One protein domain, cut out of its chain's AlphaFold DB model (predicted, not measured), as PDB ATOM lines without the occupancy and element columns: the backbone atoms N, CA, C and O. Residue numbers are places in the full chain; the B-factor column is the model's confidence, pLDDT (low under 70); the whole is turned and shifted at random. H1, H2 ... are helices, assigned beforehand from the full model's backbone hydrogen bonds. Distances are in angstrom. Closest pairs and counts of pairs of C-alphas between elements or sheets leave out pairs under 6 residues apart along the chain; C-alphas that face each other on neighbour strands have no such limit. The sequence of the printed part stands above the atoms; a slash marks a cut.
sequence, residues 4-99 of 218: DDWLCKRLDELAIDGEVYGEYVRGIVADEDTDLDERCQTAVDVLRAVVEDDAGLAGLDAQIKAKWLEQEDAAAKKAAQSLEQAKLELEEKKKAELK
ATOM      1  N   ASP A   4     280.410 -72.409  67.038       93.12
ATOM      2  CA  ASP A   4     281.237 -71.444  67.767       93.12
ATOM      3  C   ASP A   4     281.487 -71.889  69.219       93.12
ATOM      4  O   ASP A   4     282.632 -71.923  69.668       93.12
ATOM      5  N   ASP A   5     280.445 -72.341  69.931       92.88
ATOM      6  CA  ASP A   5     280.577 -72.856  71.303       92.88
ATOM      7  C   ASP A   5     281.469 -74.101  71.365       92.88
ATOM      8  O   ASP A   5     282.170 -74.338  72.351       92.88
ATOM      9  N   TRP A   6     281.369 -74.966  70.353       95.56
ATOM     10  CA  TRP A   6     282.167 -76.186  70.263       95.56
ATOM     11  C   TRP A   6     283.625 -75.864  69.958       95.56
ATOM     12  O   TRP A   6     284.512 -76.401  70.621       95.56
ATOM     13  N   LEU A   7     283.856 -74.960  69.010       94.69
ATOM     14  CA  LEU A   7     285.180 -74.537  68.595       94.69
ATOM     15  C   LEU A   7     285.919 -73.852  69.746       94.69
ATOM     16  O   LEU A   7     287.046 -74.239  70.030       94.69
ATOM     17  N   CYS A   8     285.275 -72.924  70.463       93.94
ATOM     18  CA  CYS A   8     285.896 -72.249  71.609       93.94
ATOM     19  C   CYS A   8     286.353 -73.256  72.670       93.94
ATOM     20  O   CYS A   8     287.522 -73.271  73.033       93.94
ATOM     21  N   LYS A   9     285.480 -74.190  73.079       93.38
ATOM     22  CA  LYS A   9     285.864 -75.223  74.058       93.38
ATOM     23  C   LYS A   9     286.992 -76.116  73.560       93.38
ATOM     24  O   LYS A   9     287.840 -76.527  74.344       93.38
ATOM     25  N   ARG A  10     286.994 -76.438  72.264       92.69
ATOM     26  CA  ARG A  10     288.034 -77.276  71.672       92.69
ATOM     27  C   ARG A  10     289.385 -76.559  71.630       92.69
ATOM     28  O   ARG A  10     290.407 -77.210  71.817       92.69
ATOM     29  N   LEU A  11     289.387 -75.250  71.401       92.75
ATOM     30  CA  LEU A  11     290.584 -74.413  71.456       92.75
ATOM     31  C   LEU A  11     291.084 -74.245  72.897       92.75
ATOM     32  O   LEU A  11     292.278 -74.412  73.137       92.75
ATOM     33  N   ASP A  12     290.179 -74.057  73.860       91.88
ATOM     34  CA  ASP A  12     290.524 -73.969  75.284       91.88
ATOM     35  C   ASP A  12     291.204 -75.258  75.792       91.88
ATOM     36  O   ASP A  12     292.169 -75.202  76.555       91.88
ATOM     37  N   GLU A  13     290.756 -76.437  75.334       91.25
ATOM     38  CA  GLU A  13     291.393 -77.738  75.621       91.25
ATOM     39  C   GLU A  13     292.836 -77.837  75.095       91.25
ATOM     40  O   GLU A  13     293.642 -78.590  75.641       91.25
ATOM     41  N   LEU A  14     293.157 -77.081  74.043       89.50
ATOM     42  CA  LEU A  14     294.486 -76.991  73.433       89.50
ATOM     43  C   LEU A  14     295.317 -75.833  74.008       89.50
ATOM     44  O   LEU A  14     296.401 -75.557  73.501       89.50
ATOM     45  N   ALA A  15     294.816 -75.161  75.053       89.00
ATOM     46  CA  ALA A  15     295.397 -73.948  75.627       89.00
ATOM     47  C   ALA A  15     295.562 -72.798  74.609       89.00
ATOM     48  O   ALA A  15     296.438 -71.946  74.761       89.00
ATOM     49  N   ILE A  16     294.703 -72.765  73.586       89.31
ATOM     50  CA  ILE A  16     294.589 -71.671  72.621       89.31
ATOM     51  C   ILE A  16     293.430 -70.776  73.063       89.31
ATOM     52  O   ILE A  16     292.383 -71.273  73.466       89.31
ATOM     53  N   ASP A  17     293.594 -69.459  72.945       91.62
ATOM     54  CA  ASP A  17     292.516 -68.504  73.208       91.62
ATOM     55  C   ASP A  17     291.356 -68.704  72.213       91.62
ATOM     56  O   ASP A  17     291.446 -68.331  71.036       91.62
ATOM     57  N   GLY A  18     290.270 -69.320  72.689       88.31
ATOM     58  CA  GLY A  18     289.084 -69.609  71.891       88.31
ATOM     59  C   GLY A  18     288.331 -68.367  71.412       88.31
ATOM     60  O   GLY A  18     287.680 -68.438  70.374       88.31
ATOM     61  N   GLU A  19     288.445 -67.227  72.099       88.06
ATOM     62  CA  GLU A  19     287.766 -65.985  71.710       88.06
ATOM     63  C   GLU A  19     288.461 -65.347  70.500       88.06
ATOM     64  O   GLU A  19     287.807 -64.968  69.529       88.06
ATOM     65  N   VAL A  20     289.797 -65.317  70.509       89.00
ATOM     66  CA  VAL A  20     290.594 -64.745  69.412       89.00
ATOM     67  C   VAL A  20     290.647 -65.683  68.208       89.00
ATOM     68  O   VAL A  20     290.361 -65.286  67.074       89.00
ATOM     69  N   TYR A  21     291.020 -66.945  68.428       92.56
ATOM     70  CA  TYR A  21     291.230 -67.888  67.329       92.56
ATOM     71  C   TYR A  21     289.936 -68.542  66.851       92.56
ATOM     72  O   TYR A  21     289.871 -68.969  65.697       92.56
ATOM     73  N   GLY A  22     288.891 -68.578  67.684       93.12
ATOM     74  CA  GLY A  22     287.581 -69.089  67.292       93.12
ATOM     75  C   GLY A  22     286.952 -68.256  66.182       93.12
ATOM     76  O   GLY A  22     286.513 -68.817  65.178       93.12
ATOM     77  N   GLU A  23     286.976 -66.923  66.300       92.62
ATOM     78  CA  GLU A  23     286.458 -66.034  65.252       92.62
ATOM     79  C   GLU A  23     287.260 -66.164  63.951       92.62
ATOM     80  O   GLU A  23     286.680 -66.231  62.866       92.62
ATOM     81  N   TYR A  24     288.585 -66.277  64.052       92.94
ATOM     82  CA  TYR A  24     289.455 -66.416  62.887       92.94
ATOM     83  C   TYR A  24     289.231 -67.740  62.143       92.94
ATOM     84  O   TYR A  24     289.029 -67.751  60.928       92.94
ATOM     85  N   VAL A  25     289.200 -68.863  62.869       94.44
ATOM     86  CA  VAL A  25     288.927 -70.191  62.299       94.44
ATOM     87  C   VAL A  25     287.526 -70.240  61.700       94.44
ATOM     88  O   VAL A  25     287.357 -70.718  60.580       94.44
ATOM     89  N   ARG A  26     286.526 -69.693  62.396       94.56
ATOM     90  CA  ARG A  26     285.167 -69.560  61.867       94.56
ATOM     91  C   ARG A  26     285.153 -68.763  60.566       94.56
ATOM     92  O   ARG A  26     284.496 -69.187  59.625       94.56
ATOM     93  N   GLY A  27     285.874 -67.644  60.503       94.31
ATOM     94  CA  GLY A  27     285.985 -66.820  59.299       94.31
ATOM     95  C   GLY A  27     286.556 -67.587  58.106       94.31
ATOM     96  O   GLY A  27     286.017 -67.479  57.011       94.31
ATOM     97  N   ILE A  28     287.584 -68.410  58.328       95.06
ATOM     98  CA  ILE A  28     288.177 -69.253  57.278       95.06
ATOM     99  C   ILE A  28     287.197 -70.336  56.816       95.06
ATOM    100  O   ILE A  28     287.037 -70.556  55.620       95.06
ATOM    101  N   VAL A  29     286.549 -71.034  57.750       95.25
ATOM    102  CA  VAL A  29     285.646 -72.150  57.418       95.25
ATOM    103  C   VAL A  29     284.372 -71.648  56.724       95.25
ATOM    104  O   VAL A  29     283.854 -72.326  55.837       95.25
ATOM    105  N   ALA A  30     283.905 -70.453  57.098       94.19
ATOM    106  CA  ALA A  30     282.716 -69.810  56.547       94.19
ATOM    107  C   ALA A  30     282.932 -69.096  55.204       94.19
ATOM    108  O   ALA A  30     281.943 -68.717  54.581       94.19
ATOM    109  N   ASP A  31     284.178 -68.871  54.773       93.94
ATOM    110  CA  ASP A  31     284.471 -68.404  53.411       93.94
ATOM    111  C   ASP A  31     283.814 -69.373  52.425       93.94
ATOM    112  O   ASP A  31     283.931 -70.561  52.649       93.94
ATOM    113  N   GLU A  32     283.102 -68.926  51.388       90.94
ATOM    114  CA  GLU A  32     282.436 -69.802  50.407       90.94
ATOM    115  C   GLU A  32     283.238 -69.964  49.097       90.94
ATOM    116  O   GLU A  32     282.869 -70.786  48.252       90.94
ATOM    117  N   ASP A  33     284.363 -69.258  48.939       91.19
ATOM    118  CA  ASP A  33     285.098 -69.172  47.670       91.19
ATOM    119  C   ASP A  33     286.076 -70.341  47.425       91.19
ATOM    120  O   ASP A  33     286.444 -70.624  46.281       91.19
ATOM    121  N   THR A  34     286.508 -71.032  48.481       91.38
ATOM    122  CA  THR A  34     287.499 -72.140  48.441       91.38
ATOM    123  C   THR A  34     286.852 -73.524  48.591       91.38
ATOM    124  O   THR A  34     285.638 -73.617  48.567       91.38
ATOM    125  N   ASP A  35     287.577 -74.637  48.695       94.50
ATOM    126  CA  ASP A  35     286.945 -75.918  49.068       94.50
ATOM    127  C   ASP A  35     286.886 -76.084  50.598       94.50
ATOM    128  O   ASP A  35     287.791 -75.636  51.302       94.50
ATOM    129  N   LEU A  36     285.845 -76.731  51.137       93.56
ATOM    130  CA  LEU A  36     285.700 -76.899  52.590       93.56
ATOM    131  C   LEU A  36     286.873 -77.678  53.203       93.56
ATOM    132  O   LEU A  36     287.309 -77.331  54.301       93.56
ATOM    133  N   ASP A  37     287.400 -78.702  52.521       94.00
ATOM    134  CA  ASP A  37     288.569 -79.442  53.004       94.00
ATOM    135  C   ASP A  37     289.806 -78.537  53.069       94.00
ATOM    136  O   ASP A  37     290.517 -78.530  54.075       94.00
ATOM    137  N   GLU A  38     290.020 -77.704  52.047       94.50
ATOM    138  CA  GLU A  38     291.131 -76.743  52.009       94.50
ATOM    139  C   GLU A  38     291.013 -75.680  53.108       94.50
ATOM    140  O   GLU A  38     292.003 -75.349  53.766       94.50
ATOM    141  N   ARG A  39     289.802 -75.173  53.362       95.56
ATOM    142  CA  ARG A  39     289.531 -74.216  54.445       95.56
ATOM    143  C   ARG A  39     289.778 -74.830  55.817       95.56
ATOM    144  O   ARG A  39     290.437 -74.211  56.650       95.56
ATOM    145  N   CYS A  40     289.295 -76.052  56.051       95.38
ATOM    146  CA  CYS A  40     289.518 -76.760  57.314       95.38
ATOM    147  C   CYS A  40     291.012 -77.007  57.550       95.38
ATOM    148  O   CYS A  40     291.501 -76.784  58.657       95.38
ATOM    149  N   GLN A  41     291.749 -77.395  56.506       94.75
ATOM    150  CA  GLN A  41     293.194 -77.569  56.590       94.75
ATOM    151  C   GLN A  41     293.907 -76.246  56.888       94.75
ATOM    152  O   GLN A  41     294.731 -76.184  57.798       94.75
ATOM    153  N   THR A  42     293.538 -75.172  56.186       95.00
ATOM    154  CA  THR A  42     294.098 -73.827  56.392       95.00
ATOM    155  C   THR A  42     293.855 -73.332  57.818       95.00
ATOM    156  O   THR A  42     294.754 -72.777  58.448       95.00
ATOM    157  N   ALA A  43     292.658 -73.569  58.359       94.88
ATOM    158  CA  ALA A  43     292.332 -73.241  59.739       94.88
ATOM    159  C   ALA A  43     293.242 -73.984  60.730       94.88
ATOM    160  O   ALA A  43     293.779 -73.365  61.646       94.88
ATOM    161  N   VAL A  44     293.476 -75.284  60.528       94.75
ATOM    162  CA  VAL A  44     294.394 -76.066  61.374       94.75
ATOM    163  C   VAL A  44     295.844 -75.613  61.215       94.75
ATOM    164  O   VAL A  44     296.563 -75.550  62.208       94.75
ATOM    165  N   ASP A  45     296.279 -75.255  60.009       93.50
ATOM    166  CA  ASP A  45     297.643 -74.775  59.763       93.50
ATOM    167  C   ASP A  45     297.921 -73.438  60.470       93.50
ATOM    168  O   ASP A  45     299.033 -73.207  60.945       93.50
ATOM    169  N   VAL A  46     296.906 -72.581  60.616       92.56
ATOM    170  CA  VAL A  46     297.007 -71.363  61.435       92.56
ATOM    171  C   VAL A  46     297.166 -71.715  62.910       92.56
ATOM    172  O   VAL A  46     298.027 -71.147  63.578       92.56
ATOM    173  N   LEU A  47     296.366 -72.654  63.422       92.38
ATOM    174  CA  LEU A  47     296.463 -73.085  64.821       92.38
ATOM    175  C   LEU A  47     297.817 -73.745  65.111       92.38
ATOM    176  O   LEU A  47     298.391 -73.519  66.173       92.38
ATOM    177  N   ARG A  48     298.368 -74.479  64.136       92.31
ATOM    178  CA  ARG A  48     299.706 -75.084  64.192       92.31
ATOM    179  C   ARG A  48     300.810 -74.054  64.423       92.31
ATOM    180  O   ARG A  48     301.792 -74.342  65.087       92.31
ATOM    181  N   ALA A  49     300.654 -72.834  63.912       90.19
ATOM    182  CA  ALA A  49     301.639 -71.774  64.121       90.19
ATOM    183  C   ALA A  49     301.650 -71.214  65.558       90.19
ATOM    184  O   ALA A  49     302.553 -70.453  65.904       90.19
ATOM    185  N   VAL A  50     300.639 -71.542  66.366       88.62
ATOM    186  CA  VAL A  50     300.394 -70.948  67.690       88.62
ATOM    187  C   VAL A  50     300.648 -71.948  68.814       88.62
ATOM    188  O   VAL A  50     301.000 -71.542  69.920       88.62
ATOM    189  N   VAL A  51     300.493 -73.244  68.546       88.31
ATOM    190  CA  VAL A  51     300.770 -74.298  69.524       88.31
ATOM    191  C   VAL A  51     302.238 -74.709  69.507       88.31
ATOM    192  O   VAL A  51     302.896 -74.717  68.472       88.31
ATOM    193  N   GLU A  52     302.757 -75.073  70.678       82.88
ATOM    194  CA  GLU A  52     304.108 -75.635  70.808       82.88
ATOM    195  C   GLU A  52     304.139 -77.149  70.515       82.88
ATOM    196  O   GLU A  52     305.174 -77.672  70.099       82.88
ATOM    197  N   ASP A  53     303.013 -77.846  70.723       84.12
ATOM    198  CA  ASP A  53     302.835 -79.281  70.468       84.12
ATOM    199  C   ASP A  53     301.627 -79.541  69.551       84.12
ATOM    200  O   ASP A  53     300.469 -79.318  69.912       84.12
ATOM    201  N   ASP A  54     301.912 -80.085  68.370       84.88
ATOM    202  CA  ASP A  54     300.928 -80.369  67.325       84.88
ATOM    203  C   ASP A  54     300.137 -81.662  67.558       84.88
ATOM    204  O   ASP A  54     299.194 -81.951  66.811       84.88
ATOM    205  N   ALA A  55     300.484 -82.465  68.570       84.00
ATOM    206  CA  ALA A  55     299.823 -83.745  68.821       84.00
ATOM    207  C   ALA A  55     298.303 -83.595  69.017       84.00
ATOM    208  O   ALA A  55     297.530 -84.450  68.575       84.00
ATOM    209  N   GLY A  56     297.861 -82.488  69.624       82.06
ATOM    210  CA  GLY A  56     296.444 -82.179  69.851       82.06
ATOM    211  C   GLY A  56     295.665 -81.740  68.604       82.06
ATOM    212  O   GLY A  56     294.431 -81.784  68.611       82.06
ATOM    213  N   LEU A  57     296.360 -81.361  67.525       89.50
ATOM    214  CA  LEU A  57     295.759 -80.900  66.266       89.50
ATOM    215  C   LEU A  57     295.472 -82.037  65.279       89.50
ATOM    216  O   LEU A  57     294.791 -81.829  64.273       89.50
ATOM    217  N   ALA A  58     295.970 -83.247  65.545       89.88
ATOM    218  CA  ALA A  58     295.755 -84.396  64.676       89.88
ATOM    219  C   ALA A  58     294.254 -84.717  64.532       89.88
ATOM    220  O   ALA A  58     293.564 -85.026  65.505       89.88
ATOM    221  N   GLY A  59     293.743 -84.652  63.299       90.62
ATOM    222  CA  GLY A  59     292.333 -84.901  62.989       90.62
ATOM    223  C   GLY A  59     291.381 -83.785  63.426       90.62
ATOM    224  O   GLY A  59     290.169 -84.012  63.476       90.62
ATOM    225  N   LEU A  60     291.892 -82.602  63.793       92.94
ATOM    226  CA  LEU A  60     291.059 -81.440  64.105       92.94
ATOM    227  C   LEU A  60     290.347 -80.905  62.853       92.94
ATOM    228  O   LEU A  60     289.195 -80.497  62.941       92.94
ATOM    229  N   ASP A  61     290.987 -80.985  61.692       94.44
ATOM    230  CA  ASP A  61     290.444 -80.643  60.373       94.44
ATOM    231  C   ASP A  61     289.155 -81.426  60.082       94.44
ATOM    232  O   ASP A  61     288.107 -80.844  59.792       94.44
ATOM    233  N   ALA A  62     289.191 -82.747  60.274       94.81
ATOM    234  CA  ALA A  62     288.034 -83.615  60.087       94.81
ATOM    235  C   ALA A  62     286.914 -83.317  61.098       94.81
ATOM    236  O   ALA A  62     285.731 -83.396  60.759       94.81
ATOM    237  N   GLN A  63     287.271 -82.957  62.335       95.25
ATOM    238  CA  GLN A  63     286.300 -82.582  63.367       95.25
ATOM    239  C   GLN A  63     285.618 -81.249  63.054       95.25
ATOM    240  O   GLN A  63     284.393 -81.164  63.150       95.25
ATOM    241  N   ILE A  64     286.392 -80.238  62.642       95.31
ATOM    242  CA  ILE A  64     285.884 -78.934  62.200       95.31
ATOM    243  C   ILE A  64     284.921 -79.141  61.034       95.31
ATOM    244  O   ILE A  64     283.777 -78.693  61.107       95.31
ATOM    245  N   LYS A  65     285.333 -79.903  60.013       95.38
ATOM    246  CA  LYS A  65     284.491 -80.228  58.858       95.38
ATOM    247  C   LYS A  65     283.181 -80.895  59.270       95.38
ATOM    248  O   LYS A  65     282.108 -80.470  58.848       95.38
ATOM    249  N   ALA A  66     283.249 -81.932  60.105       95.88
ATOM    250  CA  ALA A  66     282.063 -82.652  60.558       95.88
ATOM    251  C   ALA A  66     281.092 -81.734  61.314       95.88
ATOM    252  O   ALA A  66     279.884 -81.790  61.085       95.88
ATOM    253  N   LYS A  67     281.617 -80.867  62.187       95.25
ATOM    254  CA  LYS A  67     280.806 -79.930  62.971       95.25
ATOM    255  C   LYS A  67     280.223 -78.796  62.144       95.25
ATOM    256  O   LYS A  67     279.089 -78.395  62.398       95.25
ATOM    257  N   TRP A  68     280.957 -78.322  61.145       95.62
ATOM    258  CA  TRP A  68     280.454 -77.339  60.197       95.62
ATOM    259  C   TRP A  68     279.285 -77.901  59.382       95.62
ATOM    260  O   TRP A  68     278.204 -77.315  59.368       95.62
ATOM    261  N   LEU A  69     279.453 -79.095  58.806       94.75
ATOM    262  CA  LEU A  69     278.402 -79.764  58.034       94.75
ATOM    263  C   LEU A  69     277.163 -80.088  58.881       94.75
ATOM    264  O   LEU A  69     276.039 -79.962  58.399       94.75
ATOM    265  N   GLU A  70     277.343 -80.475  60.149       94.81
ATOM    266  CA  GLU A  70     276.231 -80.672  61.092       94.81
ATOM    267  C   GLU A  70     275.423 -79.376  61.281       94.81
ATOM    268  O   GLU A  70     274.188 -79.402  61.290       94.81
ATOM    269  N   GLN A  71     276.107 -78.234  61.395       94.12
ATOM    270  CA  GLN A  71     275.462 -76.930  61.523       94.12
ATOM    271  C   GLN A  71     274.742 -76.512  60.234       94.12
ATOM    272  O   GLN A  71     273.608 -76.027  60.308       94.12
ATOM    273  N   GLU A  72     275.360 -76.709  59.070       93.12
ATOM    274  CA  GLU A  72     274.746 -76.398  57.773       93.12
ATOM    275  C   GLU A  72     273.501 -77.247  57.508       93.12
ATOM    276  O   GLU A  72     272.459 -76.711  57.128       93.12
ATOM    277  N   ASP A  73     273.556 -78.553  57.777       93.69
ATOM    278  CA  ASP A  73     272.404 -79.444  57.619       93.69
ATOM    279  C   ASP A  73     271.264 -79.066  58.581       93.69
ATOM    280  O   ASP A  73     270.093 -79.004  58.190       93.69
ATOM    281  N   ALA A  74     271.588 -78.731  59.834       92.75
ATOM    282  CA  ALA A  74     270.601 -78.242  60.792       92.75
ATOM    283  C   ALA A  74     269.954 -76.921  60.332       92.75
ATOM    284  O   ALA A  74     268.731 -76.757  60.434       92.75
ATOM    285  N   ALA A  75     270.748 -75.992  59.792       91.81
ATOM    286  CA  ALA A  75     270.255 -74.732  59.245       91.81
ATOM    287  C   ALA A  75     269.360 -74.960  58.016       91.81
ATOM    288  O   ALA A  75     268.263 -74.398  57.943       91.81
ATOM    289  N   ALA A  76     269.770 -75.839  57.099       92.75
ATOM    290  CA  ALA A  76     269.010 -76.194  55.905       92.75
ATOM    291  C   ALA A  76     267.660 -76.838  56.257       92.75
ATOM    292  O   ALA A  76     266.621 -76.441  55.722       92.75
ATOM    293  N   LYS A  77     267.639 -77.772  57.216       93.88
ATOM    294  CA  LYS A  77     266.402 -78.395  57.720       93.88
ATOM    295  C   LYS A  77     265.453 -77.371  58.331       93.88
ATOM    296  O   LYS A  77     264.257 -77.391  58.038       93.88
ATOM    297  N   LYS A  78     265.972 -76.449  59.144       93.62
ATOM    298  CA  LYS A  78     265.165 -75.386  59.757       93.62
ATOM    299  C   LYS A  78     264.587 -74.435  58.706       93.62
ATOM    300  O   LYS A  78     263.414 -74.070  58.791       93.62
ATOM    301  N   ALA A  79     265.378 -74.066  57.700       93.12
ATOM    302  CA  ALA A  79     264.918 -73.240  56.588       93.12
ATOM    303  C   ALA A  79     263.820 -73.945  55.771       93.12
ATOM    304  O   ALA A  79     262.796 -73.335  55.465       93.12
ATOM    305  N   ALA A  80     263.987 -75.241  55.486       93.19
ATOM    306  CA  ALA A  80     262.988 -76.041  54.782       93.19
ATOM    307  C   ALA A  80     261.659 -76.120  55.552       93.19
ATOM    308  O   ALA A  80     260.601 -75.880  54.970       93.19
ATOM    309  N   GLN A  81     261.711 -76.370  56.866       94.12
ATOM    310  CA  GLN A  81     260.522 -76.398  57.726       94.12
ATOM    311  C   GLN A  81     259.809 -75.043  57.778       94.12
ATOM    312  O   GLN A  81     258.587 -74.980  57.665       94.12
ATOM    313  N   SER A  82     260.560 -73.947  57.910       93.75
ATOM    314  CA  SER A  82     259.979 -72.600  57.915       93.75
ATOM    315  C   SER A  82     259.298 -72.268  56.583       93.75
ATOM    316  O   SER A  82     258.213 -71.687  56.566       93.75
ATOM    317  N   LEU A  83     259.891 -72.686  55.463       93.88
ATOM    318  CA  LEU A  83     259.317 -72.490  54.135       93.88
ATOM    319  C   LEU A  83     258.050 -73.331  53.917       93.88
ATOM    320  O   LEU A  83     257.114 -72.869  53.264       93.88
ATOM    321  N   GLU A  84     257.995 -74.544  54.465       94.38
ATOM    322  CA  GLU A  84     256.794 -75.384  54.450       94.38
ATOM    323  C   GLU A  84     255.657 -74.760  55.272       94.38
ATOM    324  O   GLU A  84     254.536 -74.638  54.774       94.38
ATOM    325  N   GLN A  85     255.955 -74.268  56.477       94.12
ATOM    326  CA  GLN A  85     254.982 -73.561  57.317       94.12
ATOM    327  C   GLN A  85     254.441 -72.305  56.624       94.12
ATOM    328  O   GLN A  85     253.229 -72.121  56.536       94.12
ATOM    329  N   ALA A  86     255.319 -71.488  56.034       94.50
ATOM    330  CA  ALA A  86     254.911 -70.290  55.305       94.50
ATOM    331  C   ALA A  86     254.013 -70.607  54.094       94.50
ATOM    332  O   ALA A  86     253.079 -69.859  53.793       94.50
ATOM    333  N   LYS A  87     254.264 -71.725  53.397       94.31
ATOM    334  CA  LYS A  87     253.392 -72.195  52.310       94.31
ATOM    335  C   LYS A  87     252.015 -72.592  52.830       94.31
ATOM    336  O   LYS A  87     251.019 -72.190  52.230       94.31
ATOM    337  N   LEU A  88     251.959 -73.333  53.934       95.00
ATOM    338  CA  LEU A  88     250.703 -73.775  54.531       95.00
ATOM    339  C   LEU A  88     249.854 -72.580  54.991       95.00
ATOM    340  O   LEU A  88     248.682 -72.484  54.632       95.00
ATOM    341  N   GLU A  89     250.466 -71.601  55.661       95.44
ATOM    342  CA  GLU A  89     249.791 -70.357  56.053       95.44
ATOM    343  C   GLU A  89     249.259 -69.566  54.849       95.44
ATOM    344  O   GLU A  89     248.168 -68.989  54.894       95.44
ATOM    345  N   LEU A  90     250.021 -69.513  53.752       95.38
ATOM    346  CA  LEU A  90     249.588 -68.833  52.533       95.38
ATOM    347  C   LEU A  90     248.391 -69.544  51.889       95.38
ATOM    348  O   LEU A  90     247.474 -68.882  51.400       95.38
ATOM    349  N   GLU A  91     248.384 -70.876  51.877       94.81
ATOM    350  CA  GLU A  91     247.253 -71.655  51.372       94.81
ATOM    351  C   GLU A  91     245.998 -71.478  52.228       94.81
ATOM    352  O   GLU A  91     244.902 -71.336  51.681       94.81
ATOM    353  N   GLU A  92     246.137 -71.440  53.552       95.12
ATOM    354  CA  GLU A  92     245.019 -71.172  54.458       95.12
ATOM    355  C   GLU A  92     244.426 -69.779  54.231       95.12
ATOM    356  O   GLU A  92     243.207 -69.646  54.096       95.12
ATOM    357  N   LYS A  93     245.275 -68.753  54.086       95.06
ATOM    358  CA  LYS A  93     244.833 -67.387  53.761       95.06
ATOM    359  C   LYS A  93     244.085 -67.333  52.432       95.06
ATOM    360  O   LYS A  93     242.997 -66.768  52.376       95.06
ATOM    361  N   LYS A  94     244.606 -67.986  51.387       94.25
ATOM    362  CA  LYS A  94     243.931 -68.069  50.079       94.25
ATOM    363  C   LYS A  94     242.574 -68.764  50.169       94.25
ATOM    364  O   LYS A  94     241.611 -68.308  49.560       94.25
ATOM    365  N   LYS A  95     242.472 -69.856  50.934       94.25
ATOM    366  CA  LYS A  95     241.198 -70.563  51.150       94.25
ATOM    367  C   LYS A  95     240.188 -69.693  51.900       94.25
ATOM    368  O   LYS A  95     239.006 -69.727  51.573       94.25
ATOM    369  N   ALA A  96     240.633 -68.931  52.899       93.75
ATOM    370  CA  ALA A  96     239.769 -68.010  53.634       93.75
ATOM    371  C   ALA A  96     239.275 -66.855  52.747       93.75
ATOM    372  O   ALA A  96     238.090 -66.530  52.772       93.75
ATOM    373  N   GLU A  97     240.157 -66.285  51.925       93.69
ATOM    374  CA  GLU A  97     239.810 -65.230  50.970       93.69
ATOM    375  C   GLU A  97     238.798 -65.720  49.930       93.69
ATOM    376  O   GLU A  97     237.784 -65.061  49.708       93.69
ATOM    377  N   LEU A  98     239.004 -66.913  49.361       93.00
ATOM    378  CA  LEU A  98     238.071 -67.496  48.395       93.00
ATOM    379  C   LEU A  98     236.671 -67.684  48.997       93.00
ATOM    380  O   LEU A  98     235.684 -67.295  48.381       93.00
ATOM    381  N   LYS A  99     236.582 -68.198  50.232       93.50
ATOM    382  CA  LYS A  99     235.298 -68.334  50.942       93.50
ATOM    383  C   LYS A  99     234.600 -66.991  51.149       93.50
ATOM    384  O   LYS A  99     233.378 -66.917  51.051       93.50
TER     385      LYS A  99
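AT A GLANCE: This is residues 4 to 99 of the 218 residues of an uncharacterized protein of Saprolegnia parasitica (strain CBS 223.65) (UniProt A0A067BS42). A small compact head bears one long helical arm: H1 to H4 and the first residues of H5 make the head, and residues 70 to 99 of H5 stick out. The printed part has 96 residues with five named helices, H1 to H5 in order: all helix. The whole is extended, radius of gyration of the C-alphas 19.8 A, spanning 72 by 25 by 19 A.

IN THESE COORDINATES: Find C-alpha 4 at (281.237, -71.444, 67.767); H1 runs to residue 13. Then come H2, residues 18 to 30, H3, 36 to 48, and H4, 54 to 57. H5, residues 60 to 99, runs 58.8 A to C-alpha 99 at (235.298, -68.334, 50.942).

HOW THE PARTS SIT: H1 touches H2, closest C-alphas Cys 8 and Gly 18, 4.1 A. H2 and H3 form a hairpin; C-alphas Val 25 and Ala 43 come closest, 5.2 A. H5 touches H3 with residues 60 to 65 alone, at a steep tilt of 45 degrees; closest C-alphas are Cys 40 and Asp 61, 5.0 A. H4 touches H3 at C-alphas Arg 48 and Asp 54, 6.3 A, with residues 44 to 48 of H3 alone. Every O i to N i+4 pair is within hydrogen-bond range in H1, H3 and H5, 7 of 9 in H2; H4 is too short for one.

THE WHOLE: The farthest C-alphas, Glu 52 and Lys 99, are 72.0 A apart. The printed part has no cut, its four links are tight, and no printed residue is under 70.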